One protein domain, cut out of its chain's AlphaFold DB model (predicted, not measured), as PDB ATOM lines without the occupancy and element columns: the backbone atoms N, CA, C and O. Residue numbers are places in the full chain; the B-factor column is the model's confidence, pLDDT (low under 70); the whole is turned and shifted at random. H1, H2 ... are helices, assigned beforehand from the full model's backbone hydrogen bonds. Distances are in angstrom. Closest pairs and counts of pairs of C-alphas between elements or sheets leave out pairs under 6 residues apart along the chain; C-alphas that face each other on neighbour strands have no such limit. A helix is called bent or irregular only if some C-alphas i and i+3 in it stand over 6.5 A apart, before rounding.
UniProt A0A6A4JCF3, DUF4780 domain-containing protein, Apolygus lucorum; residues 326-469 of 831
ATOM      1  N   ALA A 326     173.209 141.681 164.538       77.31
ATOM      2  CA  ALA A 326     172.164 140.835 165.118       77.31
ATOM      3  C   ALA A 326     172.709 139.825 166.147       77.31
ATOM      4  O   ALA A 326     172.007 139.529 167.111       77.31
ATOM      5  N   LYS A 327     173.948 139.338 165.968       81.50
ATOM      6  CA  LYS A 327     174.655 138.480 166.937       81.50
ATOM      7  C   LYS A 327     175.298 139.264 168.090       81.50
ATOM      8  O   LYS A 327     175.390 138.729 169.187       81.50
ATOM      9  N   MET A 328     175.715 140.509 167.849       89.31
ATOM     10  CA  MET A 328     176.286 141.401 168.868       89.31
ATOM     11  C   MET A 328     175.365 141.603 170.079       89.31
ATOM     12  O   MET A 328     174.162 141.853 169.932       89.31
ATOM     13  N   THR A 329     175.972 141.626 171.266       93.75
ATOM     14  CA  THR A 329     175.361 142.117 172.507       93.75
ATOM     15  C   THR A 329     174.967 143.596 172.394       93.75
ATOM     16  O   THR A 329     175.409 144.335 171.510       93.75
ATOM     17  N   VAL A 330     174.147 144.079 173.335       89.62
ATOM     18  CA  VAL A 330     173.709 145.489 173.375       89.62
ATOM     19  C   VAL A 330     174.893 146.462 173.497       89.62
ATOM     20  O   VAL A 330     174.875 147.529 172.878       89.62
ATOM     21  N   HIS A 331     175.933 146.090 174.251       92.56
ATOM     22  CA  HIS A 331     177.140 146.899 174.429       92.56
ATOM     23  C   HIS A 331     177.971 146.970 173.143       92.56
ATOM     24  O   HIS A 331     178.267 148.071 172.679       92.56
ATOM     25  N   GLU A 332     178.268 145.830 172.513       92.62
ATOM     26  CA  GLU A 332     178.997 145.787 171.236       92.62
ATOM     27  C   GLU A 332     178.242 146.525 170.128       92.62
ATOM     28  O   GLU A 332     178.836 147.322 169.407       92.62
ATOM     29  N   ARG A 333     176.917 146.344 170.036       90.50
ATOM     30  CA  ARG A 333     176.070 147.049 169.065       90.50
ATOM     31  C   ARG A 333     176.104 148.566 169.279       90.50
ATOM     32  O   ARG A 333     176.133 149.326 168.313       90.50
ATOM     33  N   THR A 334     176.145 149.020 170.532       93.00
ATOM     34  CA  THR A 334     176.255 150.448 170.869       93.00
ATOM     35  C   THR A 334     177.653 150.993 170.554       93.00
ATOM     36  O   THR A 334     177.770 152.092 170.014       93.00
ATOM     37  N   ALA A 335     178.717 150.225 170.811       94.31
ATOM     38  CA  ALA A 335     180.080 150.579 170.413       94.31
ATOM     39  C   ALA A 335     180.241 150.633 168.879       94.31
ATOM     40  O   ALA A 335     180.845 151.572 168.361       94.31
ATOM     41  N   TYR A 336     179.639 149.686 168.155       93.75
ATOM     42  CA  TYR A 336     179.604 149.628 166.692       93.75
ATOM     43  C   TYR A 336     178.939 150.872 166.094       93.75
ATOM     44  O   TYR A 336     179.564 151.561 165.289       93.75
ATOM     45  N   PHE A 337     177.729 151.233 166.541       94.50
ATOM     46  CA  PHE A 337     177.068 152.453 166.059       94.50
ATOM     47  C   PHE A 337     177.804 153.732 166.480       94.50
ATOM     48  O   PHE A 337     177.929 154.644 165.669       94.50
ATOM     49  N   LYS A 338     178.399 153.788 167.682       96.06
ATOM     50  CA  LYS A 338     179.247 154.920 168.099       96.06
ATOM     51  C   LYS A 338     180.485 155.080 167.200       96.06
ATOM     52  O   LYS A 338     180.847 156.209 166.875       96.06
ATOM     53  N   LYS A 339     181.122 153.975 166.785       95.56
ATOM     54  CA  LYS A 339     182.241 153.975 165.822       95.56
ATOM     55  C   LYS A 339     181.769 154.400 164.428       95.56
ATOM     56  O   LYS A 339     182.438 155.215 163.796       95.56
ATOM     57  N   PHE A 340     180.619 153.890 163.980       96.50
ATOM     58  CA  PHE A 340     180.012 154.257 162.702       96.50
ATOM     59  C   PHE A 340     179.695 155.753 162.625       96.50
ATOM     60  O   PHE A 340     180.172 156.414 161.710       96.50
ATOM     61  N   ASP A 341     178.957 156.305 163.591       95.19
ATOM     62  CA  ASP A 341     178.574 157.722 163.595       95.19
ATOM     63  C   ASP A 341     179.809 158.636 163.636       95.19
ATOM     64  O   ASP A 341     179.889 159.605 162.882       95.19
ATOM     65  N   ALA A 342     180.817 158.302 164.452       96.44
ATOM     66  CA  ALA A 342     182.064 159.063 164.519       96.44
ATOM     67  C   ALA A 342     182.848 159.056 163.192       96.44
ATOM     68  O   ALA A 342     183.474 160.059 162.845       96.44
ATOM     69  N   LEU A 343     182.816 157.950 162.441       96.56
ATOM     70  CA  LEU A 343     183.452 157.856 161.126       96.56
ATOM     71  C   LEU A 343     182.604 158.538 160.040       96.56
ATOM     72  O   LEU A 343     183.141 159.294 159.236       96.56
ATOM     73  N   LYS A 344     181.279 158.366 160.069       96.69
ATOM     74  CA  LYS A 344     180.313 159.036 159.187       96.69
ATOM     75  C   LYS A 344     180.444 160.560 159.242       96.69
ATOM     76  O   LYS A 344     180.468 161.183 158.187       96.69
ATOM     77  N   GLU A 345     180.567 161.168 160.424       95.94
ATOM     78  CA  GLU A 345     180.721 162.630 160.526       95.94
ATOM     79  C   GLU A 345     182.089 163.133 160.030       95.94
ATOM     80  O   GLU A 345     182.165 164.235 159.490       95.94
ATOM     81  N   LYS A 346     183.160 162.324 160.117       96.50
ATOM     82  CA  LYS A 346     184.426 162.629 159.419       96.50
ATOM     83  C   LYS A 346     184.231 162.590 157.903       96.50
ATOM     84  O   LYS A 346     184.527 163.560 157.213       96.50
ATOM     85  N   MET A 347     183.661 161.495 157.400       97.69
ATOM     86  CA  MET A 347     183.415 161.298 155.969       97.69
ATOM     87  C   MET A 347     182.406 162.306 155.392       97.69
ATOM     88  O   MET A 347     182.480 162.596 154.202       97.69
ATOM     89  N   LYS A 348     181.510 162.892 156.208       96.88
ATOM     90  CA  LYS A 348     180.587 163.965 155.780       96.88
ATOM     91  C   LYS A 348     181.366 165.161 155.236       96.88
ATOM     92  O   LYS A 348     181.021 165.658 154.172       96.88
ATOM     93  N   LYS A 349     182.439 165.576 155.923       96.25
ATOM     94  CA  LYS A 349     183.279 166.712 155.508       96.25
ATOM     95  C   LYS A 349     183.991 166.444 154.182       96.25
ATOM     96  O   LYS A 349     183.914 167.265 153.276       96.25
ATOM     97  N   VAL A 350     184.602 165.267 154.048       97.56
ATOM     98  CA  VAL A 350     185.312 164.842 152.827       97.56
ATOM     99  C   VAL A 350     184.350 164.735 151.639       97.56
ATOM    100  O   VAL A 350     184.650 165.206 150.546       97.56
ATOM    101  N   ALA A 351     183.158 164.172 151.857       97.50
ATOM    102  CA  ALA A 351     182.113 164.088 150.843       97.50
ATOM    103  C   ALA A 351     181.575 165.469 150.432       97.50
ATOM    104  O   ALA A 351     181.388 165.703 149.245       97.50
ATOM    105  N   VAL A 352     181.377 166.395 151.379       97.12
ATOM    106  CA  VAL A 352     181.008 167.797 151.106       97.12
ATOM    107  C   VAL A 352     182.066 168.492 150.249       97.12
ATOM    108  O   VAL A 352     181.740 169.006 149.181       97.12
ATOM    109  N   GLN A 353     183.339 168.448 150.656       96.69
ATOM    110  CA  GLN A 353     184.449 169.047 149.901       96.69
ATOM    111  C   GLN A 353     184.545 168.470 148.480       96.69
ATOM    112  O   GLN A 353     184.733 169.209 147.513       96.69
ATOM    113  N   HIS A 354     184.342 167.159 148.332       97.44
ATOM    114  CA  HIS A 354     184.288 166.520 147.023       97.44
ATOM    115  C   HIS A 354     183.068 166.969 146.198       97.44
ATOM    116  O   HIS A 354     183.231 167.262 145.018       97.44
ATOM    117  N   CYS A 355     181.879 167.114 146.798       97.25
ATOM    118  CA  CYS A 355     180.690 167.653 146.125       97.25
ATOM    119  C   CYS A 355     180.913 169.077 145.580       97.25
ATOM    120  O   CYS A 355     180.509 169.339 144.447       97.25
ATOM    121  N   HIS A 356     181.610 169.957 146.312       95.75
ATOM    122  CA  HIS A 356     182.038 171.260 145.777       95.75
ATOM    123  C   HIS A 356     183.007 171.104 144.594       95.75
ATOM    124  O   HIS A 356     182.834 171.749 143.561       95.75
ATOM    125  N   SER A 357     183.995 170.206 144.705       96.56
ATOM    126  CA  SER A 357     184.974 169.937 143.640       96.56
ATOM    127  C   SER A 357     184.331 169.436 142.337       96.56
ATOM    128  O   SER A 357     184.731 169.886 141.264       96.56
ATOM    129  N   ILE A 358     183.307 168.576 142.410       96.25
ATOM    130  CA  ILE A 358     182.553 168.098 141.233       96.25
ATOM    131  C   ILE A 358     181.335 168.976 140.873       96.25
ATOM    132  O   ILE A 358     180.575 168.624 139.969       96.25
ATOM    133  N   LYS A 359     181.136 170.106 141.572       97.00
ATOM    134  CA  LYS A 359     179.991 171.034 141.443       97.00
ATOM    135  C   LYS A 359     178.616 170.340 141.479       97.00
ATOM    136  O   LYS A 359     177.732 170.637 140.676       97.00
ATOM    137  N   ALA A 360     178.432 169.407 142.413       95.12
ATOM    138  CA  ALA A 360     177.212 168.611 142.578       95.12
ATOM    139  C   ALA A 360     176.507 168.891 143.922       95.12
ATOM    140  O   ALA A 360     177.174 169.215 144.903       95.12
ATOM    141  N   PRO A 361     175.173 168.725 144.024       95.69
ATOM    142  CA  PRO A 361     174.477 168.747 145.309       95.69
ATOM    143  C   PRO A 361     174.919 167.583 146.213       95.69
ATOM    144  O   PRO A 361     175.197 166.476 145.748       95.69
ATOM    145  N   PHE A 362     174.923 167.809 147.527       97.12
ATOM    146  CA  PHE A 362     175.246 166.772 148.508       97.12
ATOM    147  C   PHE A 362     174.110 165.733 148.594       97.12
ATOM    148  O   PHE A 362     172.958 166.122 148.823       97.12
ATOM    149  N   PRO A 363     174.377 164.415 148.474       95.38
ATOM    150  CA  PRO A 363     173.341 163.382 148.377       95.38
ATOM    151  C   PRO A 363     172.749 162.998 149.748       95.38
ATOM    152  O   PRO A 363     172.705 161.823 150.109       95.38
ATOM    153  N   GLU A 364     172.284 163.976 150.528       92.88
ATOM    154  CA  GLU A 364     171.858 163.871 151.938       92.88
ATOM    155  C   GLU A 364     171.034 162.601 152.254       92.88
ATOM    156  O   GLU A 364     171.383 161.817 153.140       92.88
ATOM    157  N   LYS A 365     169.982 162.344 151.462       90.44
ATOM    158  CA  LYS A 365     169.049 161.209 151.620       90.44
ATOM    159  C   LYS A 365     169.690 159.835 151.405       90.44
ATOM    160  O   LYS A 365     169.154 158.832 151.875       90.44
ATOM    161  N   TYR A 366     170.812 159.779 150.691       93.31
ATOM    162  CA  TYR A 366     171.546 158.550 150.393       93.31
ATOM    163  C   TYR A 366     172.897 158.475 151.108       93.31
ATOM    164  O   TYR A 366     173.405 157.374 151.279       93.31
ATOM    165  N   PHE A 367     173.442 159.587 151.608       96.44
ATOM    166  CA  PHE A 367     174.752 159.646 152.255       96.44
ATOM    167  C   PHE A 367     174.884 158.678 153.441       96.44
ATOM    168  O   PHE A 367     175.833 157.900 153.490       96.44
ATOM    169  N   TYR A 368     173.887 158.624 154.340       95.38
ATOM    170  CA  TYR A 368     173.855 157.626 155.426       95.38
ATOM    171  C   TYR A 368     173.995 156.193 154.893       95.38
ATOM    172  O   TYR A 368     174.709 155.378 155.474       95.38
ATOM    173  N   ARG A 369     173.328 155.891 153.773       94.88
ATOM    174  CA  ARG A 369     173.389 154.579 153.138       94.88
ATOM    175  C   ARG A 369     174.743 154.336 152.474       94.88
ATOM    176  O   ARG A 369     175.262 153.246 152.638       94.88
ATOM    177  N   ILE A 370     175.316 155.313 151.772       96.94
ATOM    178  CA  ILE A 370     176.648 155.187 151.158       96.94
ATOM    179  C   ILE A 370     177.687 154.880 152.244       96.94
ATOM    180  O   ILE A 370     178.414 153.897 152.128       96.94
ATOM    181  N   CYS A 371     177.699 155.649 153.339       96.62
ATOM    182  CA  CYS A 371     178.588 155.381 154.467       96.62
ATOM    183  C   CYS A 371     178.338 154.011 155.094       96.62
ATOM    184  O   CYS A 371     179.296 153.315 155.405       96.62
ATOM    185  N   ARG A 372     177.078 153.619 155.315       94.44
ATOM    186  CA  ARG A 372     176.769 152.338 155.961       94.44
ATOM    187  C   ARG A 372     177.122 151.152 155.069       94.44
ATOM    188  O   ARG A 372     177.754 150.233 155.564       94.44
ATOM    189  N   ASP A 373     176.761 151.187 153.790       94.25
ATOM    190  CA  ASP A 373     177.077 150.121 152.838       94.25
ATOM    191  C   ASP A 373     178.629 149.980 152.740       94.25
ATOM    192  O   ASP A 373     179.145 148.891 152.967       94.25
ATOM    193  N   LEU A 374     179.398 151.082 152.627       95.94
ATOM    194  CA  LEU A 374     180.880 151.065 152.698       95.94
ATOM    195  C   LEU A 374     181.466 150.618 154.058       95.94
ATOM    196  O   LEU A 374     182.573 150.083 154.107       95.94
ATOM    197  N   PHE A 375     180.790 150.883 155.178       95.62
ATOM    198  CA  PHE A 375     181.252 150.493 156.520       95.62
ATOM    199  C   PHE A 375     180.954 149.023 156.823       95.62
ATOM    200  O   PHE A 375     181.745 148.362 157.493       95.62
ATOM    201  N   GLU A 376     179.839 148.504 156.307       90.88
ATOM    202  CA  GLU A 376     179.537 147.076 156.282       90.88
ATOM    203  C   GLU A 376     180.529 146.328 155.379       90.88
ATOM    204  O   GLU A 376     180.973 145.256 155.772       90.88
ATOM    205  N   ASP A 377     180.979 146.911 154.265       91.12
ATOM    206  CA  ASP A 377     182.058 146.349 153.430       91.12
ATOM    207  C   ASP A 377     183.472 146.520 154.042       91.12
ATOM    208  O   ASP A 377     184.458 146.032 153.494       91.12
ATOM    209  N   GLY A 378     183.602 147.211 155.184       94.38
ATOM    210  CA  GLY A 378     184.884 147.472 155.860       94.38
ATOM    211  C   GLY A 378     185.785 148.504 155.166       94.38
ATOM    212  O   GLY A 378     186.920 148.708 155.592       94.38
ATOM    213  N   GLN A 379     185.285 149.168 154.122       96.31
ATOM    214  CA  GLN A 379     186.050 150.019 153.208       96.31
ATOM    215  C   GLN A 379     185.903 151.528 153.458       96.31
ATOM    216  O   GLN A 379     186.628 152.297 152.834       96.31
ATOM    217  N   LEU A 380     185.004 151.970 154.352       96.94
ATOM    218  CA  LEU A 380     184.696 153.393 154.577       96.94
ATOM    219  C   LEU A 380     185.934 154.232 154.958       96.94
ATOM    220  O   LEU A 380     186.325 154.308 156.125       96.94
ATOM    221  N   ASN A 381     186.499 154.909 153.962       96.69
ATOM    222  CA  ASN A 381     187.649 155.802 154.056       96.69
ATOM    223  C   ASN A 381     187.501 156.968 153.056       96.69
ATOM    224  O   ASN A 381     186.512 157.061 152.325       96.69
ATOM    225  N   GLU A 382     188.484 157.869 153.027       96.75
ATOM    226  CA  GLU A 382     188.410 159.101 152.232       96.75
ATOM    227  C   GLU A 382     188.458 158.862 150.719       96.75
ATOM    228  O   GLU A 382     187.922 159.666 149.963       96.75
ATOM    229  N   ASP A 383     189.031 157.749 150.266       96.25
ATOM    230  CA  ASP A 383     189.235 157.475 148.839       96.25
ATOM    231  C   ASP A 383     188.132 156.606 148.232       96.25
ATOM    232  O   ASP A 383     187.902 156.655 147.027       96.25
ATOM    233  N   THR A 384     187.372 155.884 149.060       97.56
ATOM    234  CA  THR A 384     186.155 155.171 148.645       97.56
ATOM    235  C   THR A 384     184.907 156.043 148.727       97.56
ATOM    236  O   THR A 384     184.015 155.904 147.885       97.56
ATOM    237  N   ILE A 385     184.825 156.982 149.683       97.81
ATOM    238  CA  ILE A 385     183.641 157.843 149.823       97.81
ATOM    239  C   ILE A 385     183.465 158.786 148.625       97.81
ATOM    240  O   ILE A 385     182.333 158.977 148.183       97.81
ATOM    241  N   LYS A 386     184.564 159.313 148.059       97.88
ATOM    242  CA  LYS A 386     184.566 160.205 146.884       97.88
ATOM    243  C   LYS A 386     183.867 159.555 145.662       97.88
ATOM    244  O   LYS A 386     182.765 159.991 145.321       97.88
ATOM    245  N   PRO A 387     184.375 158.448 145.070       97.50
ATOM    246  CA  PRO A 387     183.737 157.804 143.921       97.50
ATOM    247  C   PRO A 387     182.372 157.187 144.255       97.50
ATOM    248  O   PRO A 387     181.530 157.068 143.369       97.50
ATOM    249  N   ALA A 388     182.101 156.805 145.509       97.25
ATOM    250  CA  ALA A 388     180.775 156.320 145.898       97.25
ATOM    251  C   ALA A 388     179.714 157.441 145.918       97.25
ATOM    252  O   ALA A 388     178.553 157.195 145.578       97.25
ATOM    253  N   VAL A 389     180.111 158.669 146.271       97.44
ATOM    254  CA  VAL A 389     179.281 159.879 146.186       97.44
ATOM    255  C   VAL A 389     179.072 160.293 144.728       97.44
ATOM    256  O   VAL A 389     177.918 160.450 144.323       97.44
ATOM    257  N   GLU A 390     180.131 160.368 143.915       97.06
ATOM    258  CA  GLU A 390     180.011 160.690 142.483       97.06
ATOM    259  C   GLU A 390     179.113 159.676 141.752       97.06
ATOM    260  O   GLU A 390     178.113 160.055 141.143       97.06
ATOM    261  N   LYS A 391     179.353 158.373 141.934       96.12
ATOM    262  CA  LYS A 391     178.526 157.287 141.377       96.12
ATOM    263  C   LYS A 391     177.075 157.302 141.876       96.12
ATOM    264  O   LYS A 391     176.198 156.725 141.229       96.12
ATOM    265  N   SER A 392     176.788 157.935 143.016       95.44
ATOM    266  CA  SER A 392     175.410 158.181 143.459       95.44
ATOM    267  C   SER A 392     174.779 159.351 142.701       95.44
ATOM    268  O   SER A 392     173.637 159.226 142.259       95.44
ATOM    269  N   PHE A 393     175.520 160.446 142.511       96.00
ATOM    270  CA  PHE A 393     175.094 161.637 141.772       96.00
ATOM    271  C   PHE A 393     174.871 161.359 140.275       96.00
ATOM    272  O   PHE A 393     173.813 161.694 139.737       96.00
ATOM    273  N   GLU A 394     175.793 160.654 139.615       95.19
ATOM    274  CA  GLU A 394     175.610 160.179 138.235       95.19
ATOM    275  C   GLU A 394     174.339 159.338 138.112       95.19
ATOM    276  O   GLU A 394     173.508 159.554 137.237       95.19
ATOM    277  N   LYS A 395     174.122 158.432 139.070       93.50
ATOM    278  CA  LYS A 395     172.941 157.570 139.137       93.50
ATOM    279  C   LYS A 395     171.663 158.318 139.525       93.50
ATOM    280  O   LYS A 395     170.591 157.715 139.495       93.50
ATOM    281  N   GLU A 396     171.714 159.578 139.938       90.69
ATOM    282  CA  GLU A 396     170.534 160.449 140.002       90.69
ATOM    283  C   GLU A 396     170.316 161.143 138.661       90.69
ATOM    284  O   GLU A 396     169.212 161.059 138.127       90.69
ATOM    285  N   CYS A 397     171.377 161.677 138.051       91.88
ATOM    286  CA  CYS A 397     171.329 162.258 136.710       91.88
ATOM    287  C   CYS A 397     170.783 161.277 135.655       91.88
ATOM    288  O   CYS A 397     169.913 161.657 134.880       91.88
ATOM    289  N   SER A 398     171.210 160.008 135.660       90.06
ATOM    290  CA  SER A 398     170.728 158.970 134.728       90.06
ATOM    291  C   SER A 398     169.361 158.367 135.083       90.06
ATOM    292  O   SER A 398     168.822 157.590 134.298       90.06
ATOM    293  N   LYS A 399     168.816 158.636 136.280       86.31
ATOM    294  CA  LYS A 399     167.469 158.179 136.685       86.31
ATOM    295  C   LYS A 399     166.390 159.208 136.385       86.31
ATOM    296  O   LYS A 399     165.231 158.823 136.223       86.31
ATOM    297  N   SER A 400     166.738 160.490 136.430       74.94
ATOM    298  CA  SER A 400     165.801 161.555 136.110       74.94
ATOM    299  C   SER A 400     165.310 161.386 134.669       74.94
ATOM    300  O   SER A 400     166.120 161.097 133.787       74.94
ATOM    301  N   PRO A 401     164.001 161.549 134.399       67.56
ATOM    302  CA  PRO A 401     163.539 161.762 133.033       67.56
ATOM    303  C   PRO A 401     164.140 163.066 132.474       67.56
ATOM    304  O   PRO A 401     164.819 163.798 133.195       67.56
ATOM    305  N   GLN A 402     163.877 163.349 131.195       83.62
ATOM    306  CA  GLN A 402     164.287 164.585 130.514       83.62
ATOM    307  C   GLN A 402     164.095 165.835 131.391       83.62
ATOM    308  O   GLN A 402     163.117 165.910 132.142       83.62
ATOM    309  N   LEU A 403     165.026 166.792 131.261       91.56
ATOM    310  CA  LEU A 403     165.038 168.069 131.987       91.56
ATOM    311  C   LEU A 403     163.628 168.661 132.079       91.56
ATOM    312  O   LEU A 403     162.929 168.777 131.069       91.56
ATOM    313  N   THR A 404     163.204 169.050 133.283       92.62
ATOM    314  CA  THR A 404     161.924 169.747 133.431       92.62
ATOM    315  C   THR A 404     161.989 171.100 132.729       92.62
ATOM    316  O   THR A 404     163.065 171.679 132.570       92.62
ATOM    317  N   LEU A 405     160.830 171.635 132.338       92.69
ATOM    318  CA  LEU A 405     160.750 172.926 131.650       92.69
ATOM    319  C   LEU A 405     161.473 174.046 132.422       92.69
ATOM    320  O   LEU A 405     162.135 174.875 131.812       92.69
ATOM    321  N   ASP A 406     161.416 174.030 133.756       92.19
ATOM    322  CA  ASP A 406     162.098 175.006 134.614       92.19
ATOM    323  C   ASP A 406     163.631 174.837 134.595       92.19
ATOM    324  O   ASP A 406     164.363 175.823 134.560       92.19
ATOM    325  N   GLN A 407     164.126 173.594 134.561       94.56
ATOM    326  CA  GLN A 407     165.559 173.299 134.433       94.56
ATOM    327  C   GLN A 407     166.089 173.686 133.047       94.56
ATOM    328  O   GLN A 407     167.186 174.230 132.938       94.56
ATOM    329  N   LEU A 408     165.299 173.430 132.001       95.06
ATOM    330  CA  LEU A 408     165.607 173.811 130.625       95.06
ATOM    331  C   LEU A 408     165.613 175.338 130.458       95.06
ATOM    332  O   LEU A 408     166.548 175.874 129.874       95.06
ATOM    333  N   ASN A 409     164.628 176.041 131.032       93.50
ATOM    334  CA  ASN A 409     164.590 177.506 131.058       93.50
ATOM    335  C   ASN A 409     165.853 178.099 131.704       93.50
ATOM    336  O   ASN A 409     166.406 179.038 131.145       93.50
ATOM    337  N   LEU A 410     166.337 177.540 132.823       94.19
ATOM    338  CA  LEU A 410     167.552 178.032 133.489       94.19
ATOM    339  C   LEU A 410     168.820 177.822 132.639       94.19
ATOM    340  O   LEU A 410     169.684 178.693 132.598       94.19
ATOM    341  N   ILE A 411     168.926 176.688 131.934       95.88
ATOM    342  CA  ILE A 411     170.037 176.438 130.997       95.88
ATOM    343  C   ILE A 411     169.976 177.422 129.820       95.88
ATOM    344  O   ILE A 411     171.003 177.985 129.449       95.88
ATOM    345  N   VAL A 412     168.784 177.672 129.266       94.69
ATOM    346  CA  VAL A 412     168.565 178.664 128.198       94.69
ATOM    347  C   VAL A 412     168.936 180.075 128.667       94.69
ATOM    348  O   VAL A 412     169.662 180.771 127.966       94.69
ATOM    349  N   GLU A 413     168.499 180.483 129.860       93.56
ATOM    350  CA  GLU A 413     168.805 181.793 130.452       93.56
ATOM    351  C   GLU A 413     170.318 182.001 130.617       93.56
ATOM    352  O   GLU A 413     170.856 183.019 130.174       93.56
ATOM    353  N   HIS A 414     171.028 181.011 131.171       94.38
ATOM    354  CA  HIS A 414     172.482 181.083 131.319       94.38
ATOM    355  C   HIS A 414     173.205 181.077 129.962       94.38
ATOM    356  O   HIS A 414     174.142 181.844 129.768       94.38
ATOM    357  N   TYR A 415     172.745 180.277 128.994       95.00
ATOM    358  CA  TYR A 415     173.339 180.227 127.655       95.00
ATOM    359  C   TYR A 415     173.167 181.542 126.883       95.00
ATOM    360  O   TYR A 415     174.130 182.038 126.300       95.00
ATOM    361  N   CYS A 416     171.975 182.150 126.909       92.25
ATOM    362  CA  CYS A 416     171.739 183.465 126.307       92.25
ATOM    363  C   CYS A 416     172.633 184.539 126.946       92.25
ATOM    364  O   CYS A 416     173.242 185.333 126.228       92.25
ATOM    365  N   LYS A 417     172.779 184.507 128.277       93.38
ATOM    366  CA  LYS A 417     173.655 185.406 129.039       93.38
ATOM    367  C   LYS A 417     175.135 185.237 128.669       93.38
ATOM    368  O   LYS A 417     175.784 186.230 128.353       93.38
ATOM    369  N   ASP A 418     175.644 184.005 128.628       93.50
ATOM    370  CA  ASP A 418     177.031 183.695 128.234       93.50
ATOM    371  C   ASP A 418     177.327 184.075 126.771       93.50
ATOM    372  O   ASP A 418     178.461 184.400 126.419       93.50
ATOM    373  N   LYS A 419     176.307 184.044 125.903       92.94
ATOM    374  CA  LYS A 419     176.390 184.460 124.495       92.94
ATOM    375  C   LYS A 419     176.185 185.963 124.271       92.94
ATOM    376  O   LYS A 419     176.302 186.404 123.131       92.94
ATOM    377  N   GLY A 420     175.864 186.742 125.307       90.69
ATOM    378  CA  GLY A 420     175.548 188.169 125.174       90.69
ATOM    379  C   GLY A 420     174.249 188.459 124.407       90.69
ATOM    380  O   GLY A 420     174.052 189.578 123.938       90.69
ATOM    381  N   VAL A 421     173.357 187.471 124.265       87.50
ATOM    382  CA  VAL A 421     172.041 187.630 123.627       87.50
ATOM    383  C   VAL A 421     171.106 188.276 124.648       87.50
ATOM    384  O   VAL A 421     170.371 187.593 125.358       87.50
ATOM    385  N   GLY A 422     171.216 189.602 124.769       68.38
ATOM    386  CA  GLY A 422     170.565 190.388 125.823       68.38
ATOM    387  C   GLY A 422     169.035 190.374 125.789       68.38
ATOM    388  O   GLY A 422     168.419 190.590 126.826       68.38
ATOM    389  N   ASP A 423     168.438 190.073 124.634       67.00
ATOM    390  CA  ASP A 423     166.992 189.991 124.451       67.00
ATOM    391  C   ASP A 423     166.607 188.847 123.503       67.00
ATOM    392  O   ASP A 423     167.286 188.567 122.513       67.00
ATOM    393  N   LEU A 424     165.471 188.198 123.779       65.19
ATOM    394  CA  LEU A 424     164.928 187.077 122.992       65.19
ATOM    395  C   LEU A 424     164.147 187.550 121.743       65.19
ATOM    396  O   LEU A 424     163.263 186.851 121.247       65.19
ATOM    397  N   THR A 425     164.421 188.758 121.249       64.50
ATOM    398  CA  THR A 425     163.621 189.466 120.238       64.50
ATOM    399  C   THR A 425     163.802 188.894 118.830       64.50
ATOM    400  O   THR A 425     164.490 189.470 117.991       64.50
ATOM    401  N   GLY A 426     163.156 187.756 118.568       83.00
ATOM    402  CA  GLY A 426     162.976 187.201 117.223       83.00
ATOM    403  C   GLY A 426     163.008 185.676 117.137       83.00
ATOM    404  O   GLY A 426     162.424 185.135 116.204       83.00
ATOM    405  N   LYS A 427     163.642 184.985 118.097       88.94
ATOM    406  CA  LYS A 427     163.745 183.514 118.104       88.94
ATOM    407  C   LYS A 427     162.748 182.866 119.056       88.94
ATOM    408  O   LYS A 427     162.518 183.370 120.158       88.94
ATOM    409  N   THR A 428     162.198 181.713 118.681       90.75
ATOM    410  CA  THR A 428     161.408 180.900 119.620       90.75
ATOM    411  C   THR A 428     162.306 180.175 120.627       90.75
ATOM    412  O   THR A 428     163.507 179.988 120.421       90.75
ATOM    413  N   LYS A 429     161.726 179.725 121.750       88.75
ATOM    414  CA  LYS A 429     162.475 178.928 122.738       88.75
ATOM    415  C   LYS A 429     162.982 177.608 122.159       88.75
ATOM    416  O   LYS A 429     164.069 177.183 122.531       88.75
ATOM    417  N   ASP A 430     162.227 176.991 121.254       91.06
ATOM    418  CA  ASP A 430     162.588 175.702 120.664       91.06
ATOM    419  C   ASP A 430     163.751 175.842 119.664       91.06
ATOM    420  O   ASP A 430     164.648 174.999 119.654       91.06
ATOM    421  N   GLU A 431     163.822 176.952 118.915       92.75
ATOM    422  CA  GLU A 431     165.011 177.317 118.126       92.75
ATOM    423  C   GLU A 431     166.252 177.462 119.016       92.75
ATOM    424  O   GLU A 431     167.281 176.850 118.738       92.75
ATOM    425  N   ILE A 432     166.158 178.212 120.118       93.06
ATOM    426  CA  ILE A 432     167.299 178.421 121.023       93.06
ATOM    427  C   ILE A 432     167.720 177.104 121.686       93.06
ATOM    428  O   ILE A 432     168.911 176.830 121.790       93.06
ATOM    429  N   VAL A 433     166.774 176.239 122.068       94.69
ATOM    430  CA  VAL A 433     167.080 174.888 122.570       94.69
ATOM    431  C   VAL A 433     167.760 174.022 121.500       94.69
ATOM    432  O   VAL A 433     168.612 173.210 121.853       94.69
ATOM    433  N   SER A 434     167.472 174.224 120.209       94.56
ATOM    434  CA  SER A 434     168.201 173.570 119.109       94.56
ATOM    435  C   SER A 434     169.607 174.147 118.854       94.56
ATOM    436  O   SER A 434     170.460 173.451 118.307       94.56
ATOM    437  N   GLU A 435     169.879 175.382 119.295       94.88
ATOM    438  CA  GLU A 435     171.198 176.037 119.233       94.88
ATOM    439  C   GLU A 435     172.084 175.772 120.466       94.88
ATOM    440  O   GLU A 435     173.254 176.170 120.478       94.88
ATOM    441  N   ILE A 436     171.560 175.117 121.508       95.88
ATOM    442  CA  ILE A 436     172.324 174.725 122.702       95.88
ATOM    443  C   ILE A 436     172.989 173.357 122.461       95.88
ATOM    444  O   ILE A 436     172.286 172.382 122.186       95.88
ATOM    445  N   PRO A 437     174.324 173.232 122.620       96.50
ATOM    446  CA  PRO A 437     175.013 171.948 122.505       96.50
ATOM    447  C   PRO A 437     174.435 170.877 123.452       96.50
ATOM    448  O   PRO A 437     174.167 171.174 124.625       96.50
ATOM    449  N   PRO A 438     174.248 169.624 122.993       92.81
ATOM    450  CA  PRO A 438     173.547 168.585 123.751       92.81
ATOM    451  C   PRO A 438     174.237 168.207 125.072       92.81
ATOM    452  O   PRO A 438     173.585 167.698 125.982       92.81
ATOM    453  N   GLU A 439     175.528 168.504 125.226       93.44
ATOM    454  CA  GLU A 439     176.296 168.342 126.465       93.44
ATOM    455  C   GLU A 439     175.800 169.283 127.579       93.44
ATOM    456  O   GLU A 439     175.828 168.927 128.764       93.44
ATOM    457  N   LEU A 440     175.312 170.473 127.206       94.12
ATOM    458  CA  LEU A 440     174.723 171.449 128.127       94.12
ATOM    459  C   LEU A 440     173.264 171.097 128.462       94.12
ATOM    460  O   LEU A 440     172.805 171.367 129.569       94.12
ATOM    461  N   LEU A 441     172.557 170.391 127.574       93.69
ATOM    462  CA  LEU A 441     171.208 169.854 127.810       93.69
ATOM    463  C   LEU A 441     171.209 168.603 128.718       93.69
ATOM    464  O   LEU A 441     170.389 167.694 128.572       93.69
ATOM    465  N   THR A 442     172.114 168.555 129.701       94.94
ATOM    466  CA  THR A 442     172.268 167.440 130.642       94.94
ATOM    467  C   THR A 442     171.934 167.831 132.080       94.94
ATOM    468  O   THR A 442     172.208 168.936 132.552       94.94
ATOM    469  N   GLN A 443     171.415 166.867 132.846       94.31
ATOM    470  CA  GLN A 443     171.148 167.045 134.277       94.31
ATOM    471  C   GLN A 443     172.428 167.368 135.082       94.31
ATOM    472  O   GLN A 443     172.337 168.064 136.094       94.31
ATOM    473  N   LYS A 444     173.609 166.916 134.614       95.38
ATOM    474  CA  LYS A 444     174.932 167.236 135.192       95.38
ATOM    475  C   LYS A 444     175.296 168.712 134.959       95.38
ATOM    476  O   LYS A 444     175.775 169.355 135.889       95.38
ATOM    477  N   HIS A 445     174.996 169.274 133.784       95.69
ATOM    478  CA  HIS A 445     175.181 170.704 133.519       95.69
ATOM    479  C   HIS A 445     174.218 171.584 134.336       95.69
ATOM    480  O   HIS A 445     174.682 172.515 134.988       95.69
ATOM    481  N   TYR A 446     172.923 171.246 134.420       96.00
ATOM    482  CA  TYR A 446     171.973 171.967 135.291       96.00
ATOM    483  C   TYR A 446     172.476 172.088 136.740       96.00
ATOM    484  O   TYR A 446     172.436 173.167 137.332       96.00
ATOM    485  N   TRP A 447     172.975 170.991 137.321       95.25
ATOM    486  CA  TRP A 447     173.483 171.014 138.696       95.25
ATOM    487  C   TRP A 447     174.760 171.845 138.851       95.25
ATOM    488  O   TRP A 447     174.919 172.492 139.884       95.25
ATOM    489  N   LYS A 448     175.606 171.901 137.814       96.19
ATOM    490  CA  LYS A 448     176.765 172.799 137.757       96.19
ATOM    491  C   LYS A 448     176.335 174.272 137.787       96.19
ATOM    492  O   LYS A 448     176.879 175.027 138.585       96.19
ATOM    493  N   LEU A 449     175.334 174.662 136.988       95.88
ATOM    494  CA  LEU A 449     174.783 176.028 137.007       95.88
ATOM    495  C   LEU A 449     174.211 176.373 138.389       95.88
ATOM    496  O   LEU A 449     174.594 177.373 138.983       95.88
ATOM    497  N   MET A 450     173.386 175.491 138.964       94.56
ATOM    498  CA  MET A 450     172.838 175.676 140.316       94.56
ATOM    499  C   MET A 450     173.920 175.767 141.404       94.56
ATOM    500  O   MET A 450     173.688 176.392 142.438       94.56
ATOM    501  N   HIS A 451     175.081 175.134 141.215       95.44
ATOM    502  CA  HIS A 451     176.219 175.262 142.123       95.44
ATOM    503  C   HIS A 451     176.894 176.632 141.972       95.44
ATOM    504  O   HIS A 451     177.166 177.292 142.971       95.44
ATOM    505  N   ASP A 452     177.123 177.075 140.735       93.44
ATOM    506  CA  ASP A 452     177.763 178.360 140.435       93.44
ATOM    507  C   ASP A 452     176.875 179.567 140.805       93.44
ATOM    508  O   ASP A 452     177.383 180.593 141.252       93.44
ATOM    509  N   GLU A 453     175.549 179.408 140.782       93.69
ATOM    510  CA  GLU A 453     174.583 180.363 141.345       93.69
ATOM    511  C   GLU A 453     174.422 180.292 142.883       93.69
ATOM    512  O   GLU A 453     173.599 181.014 143.447       93.69
ATOM    513  N   LYS A 454     175.153 179.407 143.577       94.75
ATOM    514  CA  LYS A 454     175.009 179.109 145.019       94.75
ATOM    515  C   LYS A 454     173.599 178.659 145.457       94.75
ATOM    516  O   LYS A 454     173.196 178.860 146.600       94.75
ATOM    517  N   LYS A 455     172.842 178.005 144.566       91.88
ATOM    518  CA  LYS A 455     171.475 177.492 144.808       91.88
ATOM    519  C   LYS A 455     171.414 175.987 145.140       91.88
ATOM    520  O   LYS A 455     170.321 175.445 145.303       91.88
ATOM    521  N   THR A 456     172.545 175.278 145.227       93.38
ATOM    522  CA  THR A 456     172.583 173.879 145.709       93.38
ATOM    523  C   THR A 456     172.484 173.791 147.233       93.38
ATOM    524  O   THR A 456     172.800 174.729 147.961       93.38
ATOM    525  N   ASN A 457     172.108 172.611 147.738       91.50
ATOM    526  CA  ASN A 457     172.003 172.357 149.178       91.50
ATOM    527  C   ASN A 457     173.329 172.470 149.948       91.50
ATOM    528  O   ASN A 457     173.287 172.560 151.167       91.50
ATOM    529  N   LEU A 458     174.475 172.506 149.261       92.56
ATOM    530  CA  LEU A 458     175.768 172.837 149.867       92.56
ATOM    531  C   LEU A 458     175.793 174.251 150.464       92.56
ATOM    532  O   LEU A 458     176.441 174.447 151.478       92.56
ATOM    533  N   PHE A 459     175.072 175.207 149.868       91.56
ATOM    534  CA  PHE A 459     175.035 176.605 150.314       91.56
ATOM    535  C   PHE A 459     173.749 176.956 151.081       91.56
ATOM    536  O   PHE A 459     173.731 177.884 151.881       91.56
ATOM    537  N   THR A 460     172.646 176.223 150.862       89.44
ATOM    538  CA  THR A 460     171.376 176.483 151.575       89.44
ATOM    539  C   THR A 460     171.257 175.766 152.926       89.44
ATOM    540  O   THR A 460     170.287 176.002 153.645       89.44
ATOM    541  N   ASP A 461     172.181 174.863 153.267       88.88
ATOM    542  CA  ASP A 461     172.268 174.196 154.574       88.88
ATOM    543  C   ASP A 461     173.573 174.623 155.280       88.88
ATOM    544  O   ASP A 461     174.650 174.160 154.898       88.88
ATOM    545  N   PRO A 462     173.504 175.439 156.351       89.38
ATOM    546  CA  PRO A 462     174.674 175.836 157.144       89.38
ATOM    547  C   PRO A 462     175.431 174.680 157.828       89.38
ATOM    548  O   PRO A 462     176.444 174.911 158.481       89.38
ATOM    549  N   SER A 463     174.947 173.434 157.737       88.75
ATOM    550  CA  SER A 463     175.664 172.224 158.164       88.75
ATOM    551  C   SER A 463     176.466 171.545 157.041       88.75
ATOM    552  O   SER A 463     177.122 170.522 157.292       88.75
ATOM    553  N   LEU A 464     176.376 172.062 155.812       90.69
ATOM    554  CA  LEU A 464     177.085 171.600 154.615       90.69
ATOM    555  C   LEU A 464     178.028 172.666 154.045       90.69
ATOM    556  O   LEU A 464     179.048 172.285 153.486       90.69
ATOM    557  N   ASP A 465     177.728 173.950 154.223       88.31
ATOM    558  CA  ASP A 465     178.587 175.047 153.768       88.31
ATOM    559  C   ASP A 465     179.916 175.079 154.569       88.31
ATOM    560  O   ASP A 465     179.878 175.173 155.801       88.31
ATOM    561  N   PRO A 466     181.095 174.963 153.919       80.06
ATOM    562  CA  PRO A 466     182.394 175.032 154.588       80.06
ATOM    563  C   PRO A 466     182.824 176.463 154.949       80.06
ATOM    564  O   PRO A 466     183.654 176.617 155.846       80.06
ATOM    565  N   ASP A 467     182.274 177.475 154.271       81.25
ATOM    566  CA  ASP A 467     182.612 178.894 154.433       81.25
ATOM    567  C   ASP A 467     181.627 179.617 155.372       81.25
ATOM    568  O   ASP A 467     181.873 180.752 155.791       81.25
ATOM    569  N   ALA A 468     180.514 178.967 155.737       82.69
ATOM    570  CA  ALA A 468     179.570 179.495 156.714       82.69
ATOM    571  C   ALA A 468     180.275 179.799 158.055       82.69
ATOM    572  O   ALA A 468     181.001 178.947 158.586       82.69
ATOM    573  N   PRO A 469     180.054 180.991 158.646       79.81
ATOM    574  CA  PRO A 469     180.730 181.387 159.872       79.81
ATOM    575  C   PRO A 469     180.409 180.385 160.981       79.81
ATOM    576  O   PRO A 469     179.248 180.172 161.331       79.81
TER     577      PRO A 469
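Overview. This is residues 326 to 469 of the 831 residues of the protein "DUF4780 domain-containing protein" of Apolygus lucorum (UniProt A0A6A4JCF3). The model is a loose rod of helices in two groups: the long helix H1 with H2 and H3 packed crosswise on it, and then H6 and H4 crossing each other, with the short H5 near H4 at the far end. Residues 329 to 335, of which 330 to 335 belong to H1, stick out as a free arm at the opposite end, and the small H7 lies near H1. The printed part has 144 residues with seven named helices, H1 to H7 in order, and no named strand; the class is all helix. With a radius of gyration of the C-alphas of 19.8 A the whole is loose, spanning 72 by 35 by 22 A.

Arrangement. H1, residues 330 to 357, has a kink of 28 degrees near residue 347. With residues 340 to 347 alone it touches H2, residues 364 to 376, opposite ways at a steep tilt of 55 degrees; the closest C-alphas are those of Lys 344 and Cys 371, 6.2 A apart. With residues 347 to 355 alone it touches H3, residues 382 to 397, the same way at a steep tilt of 68 degrees, only just short of perpendicular; the closest C-alphas, of Ala 351 and Lys 386, are 6.1 A apart. H2 and H3 touch at a steep tilt of 45 degrees, opposite ways, with the C-alphas of Ile 370 and Ala 388 closest at 6.8 A. H4, residues 405 to 418, touches H6, residues 443 to 452, the same way at a steep tilt of 59 degrees, with the C-alphas of Ile 411 and Tyr 446 closest at 6.5 A. H3 and H6 only just touch, only at their ends, with 3 pairs of C-alphas within 8 A; those of Cys 397 and Gln 443 are closest at 5.4 A. H5, residues 429 to 435, is close to H4 but not clearly touching, with the C-alphas of Val 412 and Val 433 closest at 6.9 A. H7, residues 457 to 460, is close to H1 but not clearly touching, with the C-alphas of Val 352 and Leu 458 closest at 7.4 A. Every O i to N i+4 pair is within hydrogen-bond range in H4, H5 and H6, against 21 of 24 in H1, 7 of 9 in H2 and 10 of 12 in H3; H7 is too short for such a pair.

Along the chain. H1 begins at C-alpha 330 (173.709, 145.489, 173.375) and is 40.1 A long. H2 is 19.0 A long and irregular, C-alphas 365 and 368 being 7.1 A apart. H3 is 23.3 A, H4 19.8 A and H6 14.5 A long. H7 ends at C-alpha 460 (171.376, 176.483, 151.575).

Size, cuts and confidence. The farthest C-alphas, of Thr 329 and Gly 426, are 72.4 A apart. The printed part has no cut, and no link is long. The pLDDT is under 70 at residue 401 and residues 422 to 425.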